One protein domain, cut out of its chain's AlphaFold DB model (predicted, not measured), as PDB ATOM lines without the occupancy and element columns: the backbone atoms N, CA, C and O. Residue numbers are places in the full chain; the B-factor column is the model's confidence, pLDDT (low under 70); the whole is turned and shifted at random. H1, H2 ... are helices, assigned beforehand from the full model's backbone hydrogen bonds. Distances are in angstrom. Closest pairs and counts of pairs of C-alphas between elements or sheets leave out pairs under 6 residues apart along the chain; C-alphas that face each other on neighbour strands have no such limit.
ATOM      1  N   ILE A   2       6.117   5.318 -43.194       86.94
ATOM      2  CA  ILE A   2       6.848   4.121 -43.686       86.94
ATOM      3  C   ILE A   2       6.146   2.764 -43.443       86.94
ATOM      4  O   ILE A   2       6.041   1.943 -44.351       86.94
ATOM      5  N   VAL A   3       5.644   2.500 -42.230       86.19
ATOM      6  CA  VAL A   3       4.967   1.224 -41.909       86.19
ATOM      7  C   VAL A   3       3.674   1.034 -42.715       86.19
ATOM      8  O   VAL A   3       3.398  -0.073 -43.163       86.19
ATOM      9  N   ALA A   4       2.907   2.108 -42.925       86.69
ATOM     10  CA  ALA A   4       1.663   2.070 -43.693       86.69
ATOM     11  C   ALA A   4       1.930   1.970 -45.202       86.69
ATOM     12  O   ALA A   4       1.289   1.177 -45.880       86.69
ATOM     13  N   GLU A   5       2.912   2.721 -45.710       87.81
ATOM     14  CA  GLU A   5       3.319   2.690 -47.123       87.81
ATOM     15  C   GLU A   5       3.826   1.312 -47.540       87.81
ATOM     16  O   GLU A   5       3.508   0.826 -48.619       87.81
ATOM     17  N   THR A   6       4.594   0.662 -46.668       90.81
ATOM     18  CA  THR A   6       5.185  -0.631 -47.001       90.81
ATOM     19  C   THR A   6       4.225  -1.804 -46.765       90.81
ATOM     20  O   THR A   6       4.523  -2.913 -47.200       90.81
ATOM     21  N   TYR A   7       3.068  -1.601 -46.122       85.31
ATOM     22  CA  TYR A   7       2.176  -2.675 -45.661       85.31
ATOM     23  C   TYR A   7       1.794  -3.690 -46.753       85.31
ATOM     24  O   TYR A   7       1.799  -4.890 -46.487       85.31
ATOM     25  N   SER A   8       1.524  -3.224 -47.976       89.06
ATOM     26  CA  SER A   8       1.146  -4.065 -49.124       89.06
ATOM     27  C   SER A   8       2.303  -4.420 -50.064       89.06
ATOM     28  O   SER A   8       2.063  -5.053 -51.087       89.06
ATOM     29  N   MET A   9       3.534  -4.000 -49.756       91.31
ATOM     30  CA  MET A   9       4.701  -4.259 -50.603       91.31
ATOM     31  C   MET A   9       5.194  -5.700 -50.455       91.31
ATOM     32  O   MET A   9       5.285  -6.237 -49.347       91.31
ATOM     33  N   THR A  10       5.583  -6.293 -51.578       91.00
ATOM     34  CA  THR A  10       6.350  -7.540 -51.655       91.00
ATOM     35  C   THR A  10       7.786  -7.343 -51.155       91.00
ATOM     36  O   THR A  10       8.263  -6.221 -50.993       91.00
ATOM     37  N   GLU A  11       8.520  -8.433 -50.917       88.44
ATOM     38  CA  GLU A  11       9.903  -8.371 -50.413       88.44
ATOM     39  C   GLU A  11      10.859  -7.624 -51.364       88.44
ATOM     40  O   GLU A  11      11.754  -6.897 -50.920       88.44
ATOM     41  N   ASN A  12      10.634  -7.742 -52.676       91.00
ATOM     42  CA  ASN A  12      11.424  -7.042 -53.687       91.00
ATOM     43  C   ASN A  12      11.134  -5.529 -53.691       91.00
ATOM     44  O   ASN A  12      12.057  -4.718 -53.686       91.00
ATOM     45  N   GLU A  13       9.856  -5.148 -53.625       92.06
ATOM     46  CA  GLU A  13       9.426  -3.745 -53.533       92.06
ATOM     47  C   GLU A  13       9.902  -3.097 -52.229       92.06
ATOM     48  O   GLU A  13      10.409  -1.977 -52.241       92.06
ATOM     49  N   LEU A  14       9.832  -3.827 -51.112       91.94
ATOM     50  CA  LEU A  14      10.372  -3.384 -49.830       91.94
ATOM     51  C   LEU A  14      11.884  -3.154 -49.922       91.94
ATOM     52  O   LEU A  14      12.381  -2.149 -49.425       91.94
ATOM     53  N   SER A  15      12.614  -4.055 -50.580       91.19
ATOM     54  CA  SER A  15      14.065  -3.938 -50.757       91.19
ATOM     55  C   SER A  15      14.453  -2.723 -51.602       91.19
ATOM     56  O   SER A  15      15.420  -2.034 -51.273       91.19
ATOM     57  N   GLN A  16      13.705  -2.427 -52.669       93.62
ATOM     58  CA  GLN A  16      13.902  -1.218 -53.475       93.62
ATOM     59  C   GLN A  16      13.582   0.047 -52.673       93.62
ATOM     60  O   GLN A  16      14.428   0.934 -52.574       93.62
ATOM     61  N   TYR A  17      12.429   0.080 -52.005       93.50
ATOM     62  CA  TYR A  17      12.022   1.182 -51.136       93.50
ATOM     63  C   TYR A  17      13.061   1.462 -50.038       93.50
ATOM     64  O   TYR A  17      13.422   2.609 -49.779       93.50
ATOM     65  N   CYS A  18      13.597   0.411 -49.413       93.44
ATOM     66  CA  CYS A  18      14.650   0.502 -48.407       93.44
ATOM     67  C   CYS A  18      15.933   1.139 -48.963       93.44
ATOM     68  O   CYS A  18      16.494   2.025 -48.319       93.44
ATOM     69  N   ARG A  19      16.364   0.771 -50.178       94.75
ATOM     70  CA  ARG A  19      17.536   1.380 -50.837       94.75
ATOM     71  C   ARG A  19      17.319   2.856 -51.161       94.75
ATOM     72  O   ARG A  19      18.214   3.660 -50.924       94.75
ATOM     73  N   GLU A  20      16.138   3.218 -51.654       93.56
ATOM     74  CA  GLU A  20      15.794   4.606 -51.996       93.56
ATOM     75  C   GLU A  20      15.680   5.512 -50.766       93.56
ATOM     76  O   GLU A  20      16.043   6.687 -50.812       93.56
ATOM     77  N   LYS A  21      15.174   4.976 -49.652       91.50
ATOM     78  CA  LYS A  21      14.961   5.720 -48.403       91.50
ATOM     79  C   LYS A  21      16.135   5.641 -47.425       91.50
ATOM     80  O   LYS A  21      16.074   6.287 -46.382       91.50
ATOM     81  N   GLY A  22      17.177   4.864 -47.728       92.56
ATOM     82  CA  GLY A  22      18.310   4.639 -46.823       92.56
ATOM     83  C   GLY A  22      17.925   3.873 -45.550       92.56
ATOM     84  O   GLY A  22      18.438   4.164 -44.473       92.56
ATOM     85  N   LEU A  23      16.988   2.931 -45.662       93.12
ATOM     86  CA  LEU A  23      16.474   2.113 -44.564       93.12
ATOM     87  C   LEU A  23      16.926   0.662 -44.717       93.12
ATOM     88  O   LEU A  23      17.106   0.171 -45.829       93.12
ATOM     89  N   PHE A  24      17.019  -0.052 -43.602       91.25
ATOM     90  CA  PHE A  24      17.217  -1.498 -43.601       91.25
ATOM     91  C   PHE A  24      15.865  -2.228 -43.529       91.25
ATOM     92  O   PHE A  24      15.000  -1.816 -42.742       91.25
ATOM     93  N   PRO A  25      15.651  -3.313 -44.297       89.88
ATOM     94  CA  PRO A  25      14.424  -4.111 -44.229       89.88
ATOM     95  C   PRO A  25      14.073  -4.549 -42.800       89.88
ATOM     96  O   PRO A  25      12.909  -4.504 -42.399       89.88
ATOM     97  N   GLU A  26      15.077  -4.874 -41.988       89.44
ATOM     98  CA  GLU A  26      14.930  -5.270 -40.588       89.44
ATOM     99  C   GLU A  26      14.324  -4.152 -39.727       89.44
ATOM    100  O   GLU A  26      13.556  -4.433 -38.807       89.44
ATOM    101  N   GLN A  27      14.626  -2.883 -40.025       91.19
ATOM    102  CA  GLN A  27      14.036  -1.735 -39.323       91.19
ATOM    103  C   GLN A  27      12.549  -1.605 -39.647       91.19
ATOM    104  O   GLN A  27      11.734  -1.412 -38.746       91.19
ATOM    105  N   VAL A  28      12.179  -1.768 -40.920       91.50
ATOM    106  CA  VAL A  28      10.776  -1.699 -41.347       91.50
ATOM    107  C   VAL A  28       9.971  -2.849 -40.744       91.50
ATOM    108  O   VAL A  28       8.866  -2.631 -40.247       91.50
ATOM    109  N   GLN A  29      10.534  -4.059 -40.720       88.75
ATOM    110  CA  GLN A  29       9.912  -5.218 -40.077       88.75
ATOM    111  C   GLN A  29       9.742  -5.018 -38.568       88.75
ATOM    112  O   GLN A  29       8.678  -5.312 -38.018       88.75
ATOM    113  N   ARG A  30      10.752  -4.451 -37.897       89.06
ATOM    114  CA  ARG A  30      10.662  -4.108 -36.473       89.06
ATOM    115  C   ARG A  30       9.523  -3.128 -36.209       89.06
ATOM    116  O   ARG A  30       8.672  -3.415 -35.375       89.06
ATOM    117  N   TRP A  31       9.440  -2.036 -36.966       89.94
ATOM    118  CA  TRP A  31       8.367  -1.055 -36.797       89.94
ATOM    119  C   TRP A  31       6.983  -1.614 -37.132       89.94
ATOM    120  O   TRP A  31       6.016  -1.265 -36.463       89.94
ATOM    121  N   ARG A  32       6.858  -2.522 -38.112       88.12
ATOM    122  CA  ARG A  32       5.599  -3.251 -38.357       88.12
ATOM    123  C   ARG A  32       5.176  -4.061 -37.138       88.12
ATOM    124  O   ARG A  32       4.019  -3.983 -36.730       88.12
ATOM    125  N   SER A  33       6.107  -4.817 -36.558       84.19
ATOM    126  CA  SER A  33       5.849  -5.622 -35.363       84.19
ATOM    127  C   SER A  33       5.461  -4.748 -34.170       84.19
ATOM    128  O   SER A  33       4.447  -5.005 -33.526       84.19
ATOM    129  N   GLU A  34       6.203  -3.671 -33.923       83.25
ATOM    130  CA  GLU A  34       5.923  -2.709 -32.852       83.25
ATOM    131  C   GLU A  34       4.575  -2.009 -33.046       83.25
ATOM    132  O   GLU A  34       3.825  -1.853 -32.084       83.25
ATOM    133  N   CYS A  35       4.210  -1.647 -34.281       82.25
ATOM    134  CA  CYS A  35       2.884  -1.115 -34.584       82.25
ATOM    135  C   CYS A  35       1.791  -2.142 -34.265       82.25
ATOM    136  O   CYS A  35       0.851  -1.805 -33.551       82.25
ATOM    137  N   MET A  36       1.917  -3.393 -34.723       77.38
ATOM    138  CA  MET A  36       0.940  -4.453 -34.428       77.38
ATOM    139  C   MET A  36       0.804  -4.724 -32.924       77.38
ATOM    140  O   MET A  36      -0.309  -4.829 -32.413       77.38
ATOM    141  N   GLN A  37       1.918  -4.764 -32.191       75.94
ATOM    142  CA  GLN A  37       1.910  -4.875 -30.729       75.94
ATOM    143  C   GLN A  37       1.297  -3.633 -30.064       75.94
ATOM    144  O   GLN A  37       0.610  -3.742 -29.049       75.94
ATOM    145  N   GLY A  38       1.498  -2.454 -30.653       70.31
ATOM    146  CA  GLY A  38       0.884  -1.190 -30.260       70.31
ATOM    147  C   GLY A  38      -0.636  -1.155 -30.441       70.31
ATOM    148  O   GLY A  38      -1.309  -0.496 -29.649       70.31
ATOM    149  N   PHE A  39      -1.181  -1.899 -31.409       67.00
ATOM    150  CA  PHE A  39      -2.624  -1.999 -31.671       67.00
ATOM    151  C   PHE A  39      -3.377  -2.948 -30.731       67.00
ATOM    152  O   PHE A  39      -4.598  -2.836 -30.639       67.00
ATOM    153  N   MET A  40      -2.688  -3.829 -29.989       72.38
ATOM    154  CA  MET A  40      -3.317  -4.579 -28.892       72.38
ATOM    155  C   MET A  40      -3.952  -3.583 -27.923       72.38
ATOM    156  O   MET A  40      -3.242  -2.724 -27.377       72.38
ATOM    157  N   SER A  41      -5.263  -3.681 -27.688       74.50
ATOM    158  CA  SER A  41      -5.951  -2.719 -26.828       74.50
ATOM    159  C   SER A  41      -5.356  -2.759 -25.417       74.50
ATOM    160  O   SER A  41      -4.944  -3.816 -24.927       74.50
ATOM    161  N   SER A  42      -5.315  -1.610 -24.729       76.50
ATOM    162  CA  SER A  42      -4.845  -1.554 -23.329       76.50
ATOM    163  C   SER A  42      -5.564  -2.594 -22.462       76.50
ATOM    164  O   SER A  42      -4.950  -3.255 -21.632       76.50
ATOM    165  N   LYS A  43      -6.856  -2.821 -22.739       78.88
ATOM    166  CA  LYS A  43      -7.690  -3.811 -22.049       78.88
ATOM    167  C   LYS A  43      -7.217  -5.251 -22.263       78.88
ATOM    168  O   LYS A  43      -7.207  -6.019 -21.305       78.88
ATOM    169  N   GLU A  44      -6.822  -5.628 -23.477       84.00
ATOM    170  CA  GLU A  44      -6.312  -6.977 -23.771       84.00
ATOM    171  C   GLU A  44      -4.951  -7.219 -23.118       84.00
ATOM    172  O   GLU A  44      -4.743  -8.269 -22.507       84.00
ATOM    173  N   ARG A  45      -4.055  -6.223 -23.152       83.56
ATOM    174  CA  ARG A  45      -2.764  -6.295 -22.448       83.56
ATOM    175  C   ARG A  45      -2.944  -6.413 -20.938       83.56
ATOM    176  O   ARG A  45      -2.327  -7.273 -20.313       83.56
ATOM    177  N   GLU A  46      -3.827  -5.610 -20.348       86.81
ATOM    178  CA  GLU A  46      -4.151  -5.695 -18.921       86.81
ATOM    179  C   GLU A  46      -4.792  -7.037 -18.547       86.81
ATOM    180  O   GLU A  46      -4.478  -7.600 -17.498       86.81
ATOM    181  N   ALA A  47      -5.676  -7.577 -19.391       89.56
ATOM    182  CA  ALA A  47      -6.295  -8.879 -19.163       89.56
ATOM    183  C   ALA A  47      -5.258 -10.012 -19.201       89.56
ATOM    184  O   ALA A  47      -5.260 -10.878 -18.319       89.56
ATOM    185  N   GLN A  48      -4.342  -9.984 -20.170       90.25
ATOM    186  CA  GLN A  48      -3.255 -10.954 -20.276       90.25
ATOM    187  C   GLN A  48      -2.292 -10.850 -19.086       90.25
ATOM    188  O   GLN A  48      -1.983 -11.869 -18.466       90.25
ATOM    189  N   ALA A  49      -1.906  -9.633 -18.690       92.06
ATOM    190  CA  ALA A  49      -1.064  -9.399 -17.519       92.06
ATOM    191  C   ALA A  49      -1.724  -9.899 -16.222       92.06
ATOM    192  O   ALA A  49      -1.078 -10.559 -15.411       92.06
ATOM    193  N   LYS A  50      -3.031  -9.665 -16.035       95.62
ATOM    194  CA  LYS A  50      -3.786 -10.185 -14.880       95.62
ATOM    195  C   LYS A  50      -3.845 -11.710 -14.866       95.62
ATOM    196  O   LYS A  50      -3.724 -12.313 -13.798       95.62
ATOM    197  N   LYS A  51      -4.039 -12.343 -16.029       96.31
ATOM    198  CA  LYS A  51      -4.043 -13.806 -16.151       96.31
ATOM    199  C   LYS A  51      -2.678 -14.384 -15.780       96.31
ATOM    200  O   LYS A  51      -2.637 -15.318 -14.981       96.31
ATOM    201  N   GLN A  52      -1.601 -13.789 -16.291       96.81
ATOM    202  CA  GLN A  52      -0.234 -14.198 -15.975       96.81
ATOM    203  C   GLN A  52       0.060 -14.035 -14.482       96.81
ATOM    204  O   GLN A  52       0.394 -15.007 -13.818       96.81
ATOM    205  N   ALA A  53      -0.220 -12.862 -13.908       97.56
ATOM    206  CA  ALA A  53       0.012 -12.603 -12.487       97.56
ATOM    207  C   ALA A  53      -0.749 -13.576 -11.567       97.56
ATOM    208  O   ALA A  53      -0.271 -13.935 -10.488       97.56
ATOM    209  N   LYS A  54      -1.946 -14.022 -11.972       97.88
ATOM    210  CA  LYS A  54      -2.701 -15.043 -11.234       97.88
ATOM    211  C   LYS A  54      -2.028 -16.414 -11.313       97.88
ATOM    212  O   LYS A  54      -1.978 -17.093 -10.288       97.88
ATOM    213  N   ALA A  55      -1.549 -16.814 -12.491       98.00
ATOM    214  CA  ALA A  55      -0.824 -18.068 -12.679       98.00
ATOM    215  C   ALA A  55       0.468 -18.080 -11.847       98.00
ATOM    216  O   ALA A  55       0.634 -18.962 -11.006       98.00
ATOM    217  N   ASP A  56       1.276 -17.026 -11.958       97.88
ATOM    218  CA  ASP A  56       2.536 -16.881 -11.223       97.88
ATOM    219  C   ASP A  56       2.306 -16.933  -9.707       97.88
ATOM    220  O   ASP A  56       3.026 -17.597  -8.965       97.88
ATOM    221  N   LYS A  57       1.250 -16.274  -9.207       98.38
ATOM    222  CA  LYS A  57       0.918 -16.294  -7.775       98.38
ATOM    223  C   LYS A  57       0.571 -17.697  -7.271       98.38
ATOM    224  O   LYS A  57       0.873 -18.015  -6.118       98.38
ATOM    225  N   LEU A  58      -0.099 -18.511  -8.088       98.31
ATOM    226  CA  LEU A  58      -0.423 -19.895  -7.738       98.31
ATOM    227  C   LEU A  58       0.839 -20.754  -7.712       98.31
ATOM    228  O   LEU A  58       1.055 -21.466  -6.734       98.31
ATOM    229  N   GLU A  59       1.694 -20.617  -8.721       98.25
ATOM    230  CA  GLU A  59       2.971 -21.324  -8.801       98.25
ATOM    231  C   GLU A  59       3.886 -20.971  -7.624       98.25
ATOM    232  O   GLU A  59       4.344 -21.856  -6.905       98.25
ATOM    233  N   ILE A  60       4.045 -19.680  -7.319       98.44
ATOM    234  CA  ILE A  60       4.812 -19.212  -6.155       98.44
ATOM    235  C   ILE A  60       4.266 -19.816  -4.859       98.44
ATOM    236  O   ILE A  60       5.035 -20.170  -3.963       98.44
ATOM    237  N   LYS A  61       2.940 -19.916  -4.710       98.50
ATOM    238  CA  LYS A  61       2.333 -20.496  -3.506       98.50
ATOM    239  C   LYS A  61       2.664 -21.982  -3.378       98.50
ATOM    240  O   LYS A  61       2.968 -22.413  -2.262       98.50
ATOM    241  N   GLU A  62       2.603 -22.731  -4.474       98.38
ATOM    242  CA  GLU A  62       2.898 -24.165  -4.479       98.38
ATOM    243  C   GLU A  62       4.383 -24.424  -4.230       98.38
ATOM    244  O   GLU A  62       4.724 -25.130  -3.283       98.38
ATOM    245  N   LEU A  63       5.268 -23.730  -4.951       98.62
ATOM    246  CA  LEU A  63       6.715 -23.823  -4.751       98.62
ATOM    247  C   LEU A  63       7.112 -23.486  -3.310       98.62
ATOM    248  O   LEU A  63       7.897 -24.198  -2.690       98.62
ATOM    249  N   ARG A  64       6.516 -22.447  -2.712       98.38
ATOM    250  CA  ARG A  64       6.754 -22.112  -1.297       98.38
ATOM    251  C   ARG A  64       6.269 -23.199  -0.339       98.38
ATOM    252  O   ARG A  64       6.834 -23.344   0.742       98.38
ATOM    253  N   LYS A  65       5.182 -23.900  -0.661       98.56
ATOM    254  CA  LYS A  65       4.663 -24.996   0.168       98.56
ATOM    255  C   LYS A  65       5.587 -26.206   0.094       98.56
ATOM    256  O   LYS A  65       5.919 -26.759   1.140       98.56
ATOM    257  N   GLU A  66       6.011 -26.572  -1.108       98.38
ATOM    258  CA  GLU A  66       6.957 -27.660  -1.331       98.38
ATOM    259  C   GLU A  66       8.296 -27.377  -0.644       98.38
ATOM    260  O   GLU A  66       8.808 -28.234   0.075       98.38
TER     261      GLU A  66
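AT A GLANCE: This is residues 2 to 66 of the 98 residues of the protein "Transcriptional regulator" of Vibrio vulnificus (UniProt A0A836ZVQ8). From the first residue you meet a small head, where short H1 packs on H3 and H2 sits at H3's beginning, then a bare arm: residues 46 to 66 of H4 stick out. H3 and H4, joined end to end, make an open L. The printed part has 65 residues, with helices H1, H2, H3, H4 in that order and no named strand, all helix. It is extended: radius of gyration of the C-alphas 19.9 A, spans 61 by 25 by 17 A.

HOW THE PARTS SIT: Find H1, residues 2 to 6; it touches H3, residues 25 to 39, closest at the C-alphas of Val 3 and Arg 32, 5.7 A apart. H2, residues 11 to 21, only just touches H3, with 3 pairs of C-alphas within 8 A, through residue 25 of H3 alone; the closest, Cys 18 and Pro 25, are 6.2 A apart. Their lines are about perpendicular at 78 degrees. H4, residues 42 to 66, is apart from H1, H2 and H3. In H1, H2, H3 and H4 every O i to N i+4 pair is within hydrogen-bond range.

IN THESE COORDINATES: Find C-alpha 2 at (6.848, 4.121, -43.686), where H1 begins. H2 runs 15.1 A and H3 21.3 A; H4 runs 36.1 A to C-alpha 66 at (6.957, -27.660, -1.331).

THE WHOLE: The C-alphas farthest apart, Glu 20 and Lys 65, are 61.0 A apart. The printed part has no cut, and its three links are tight. Residue 39 alone is under pLDDT 70.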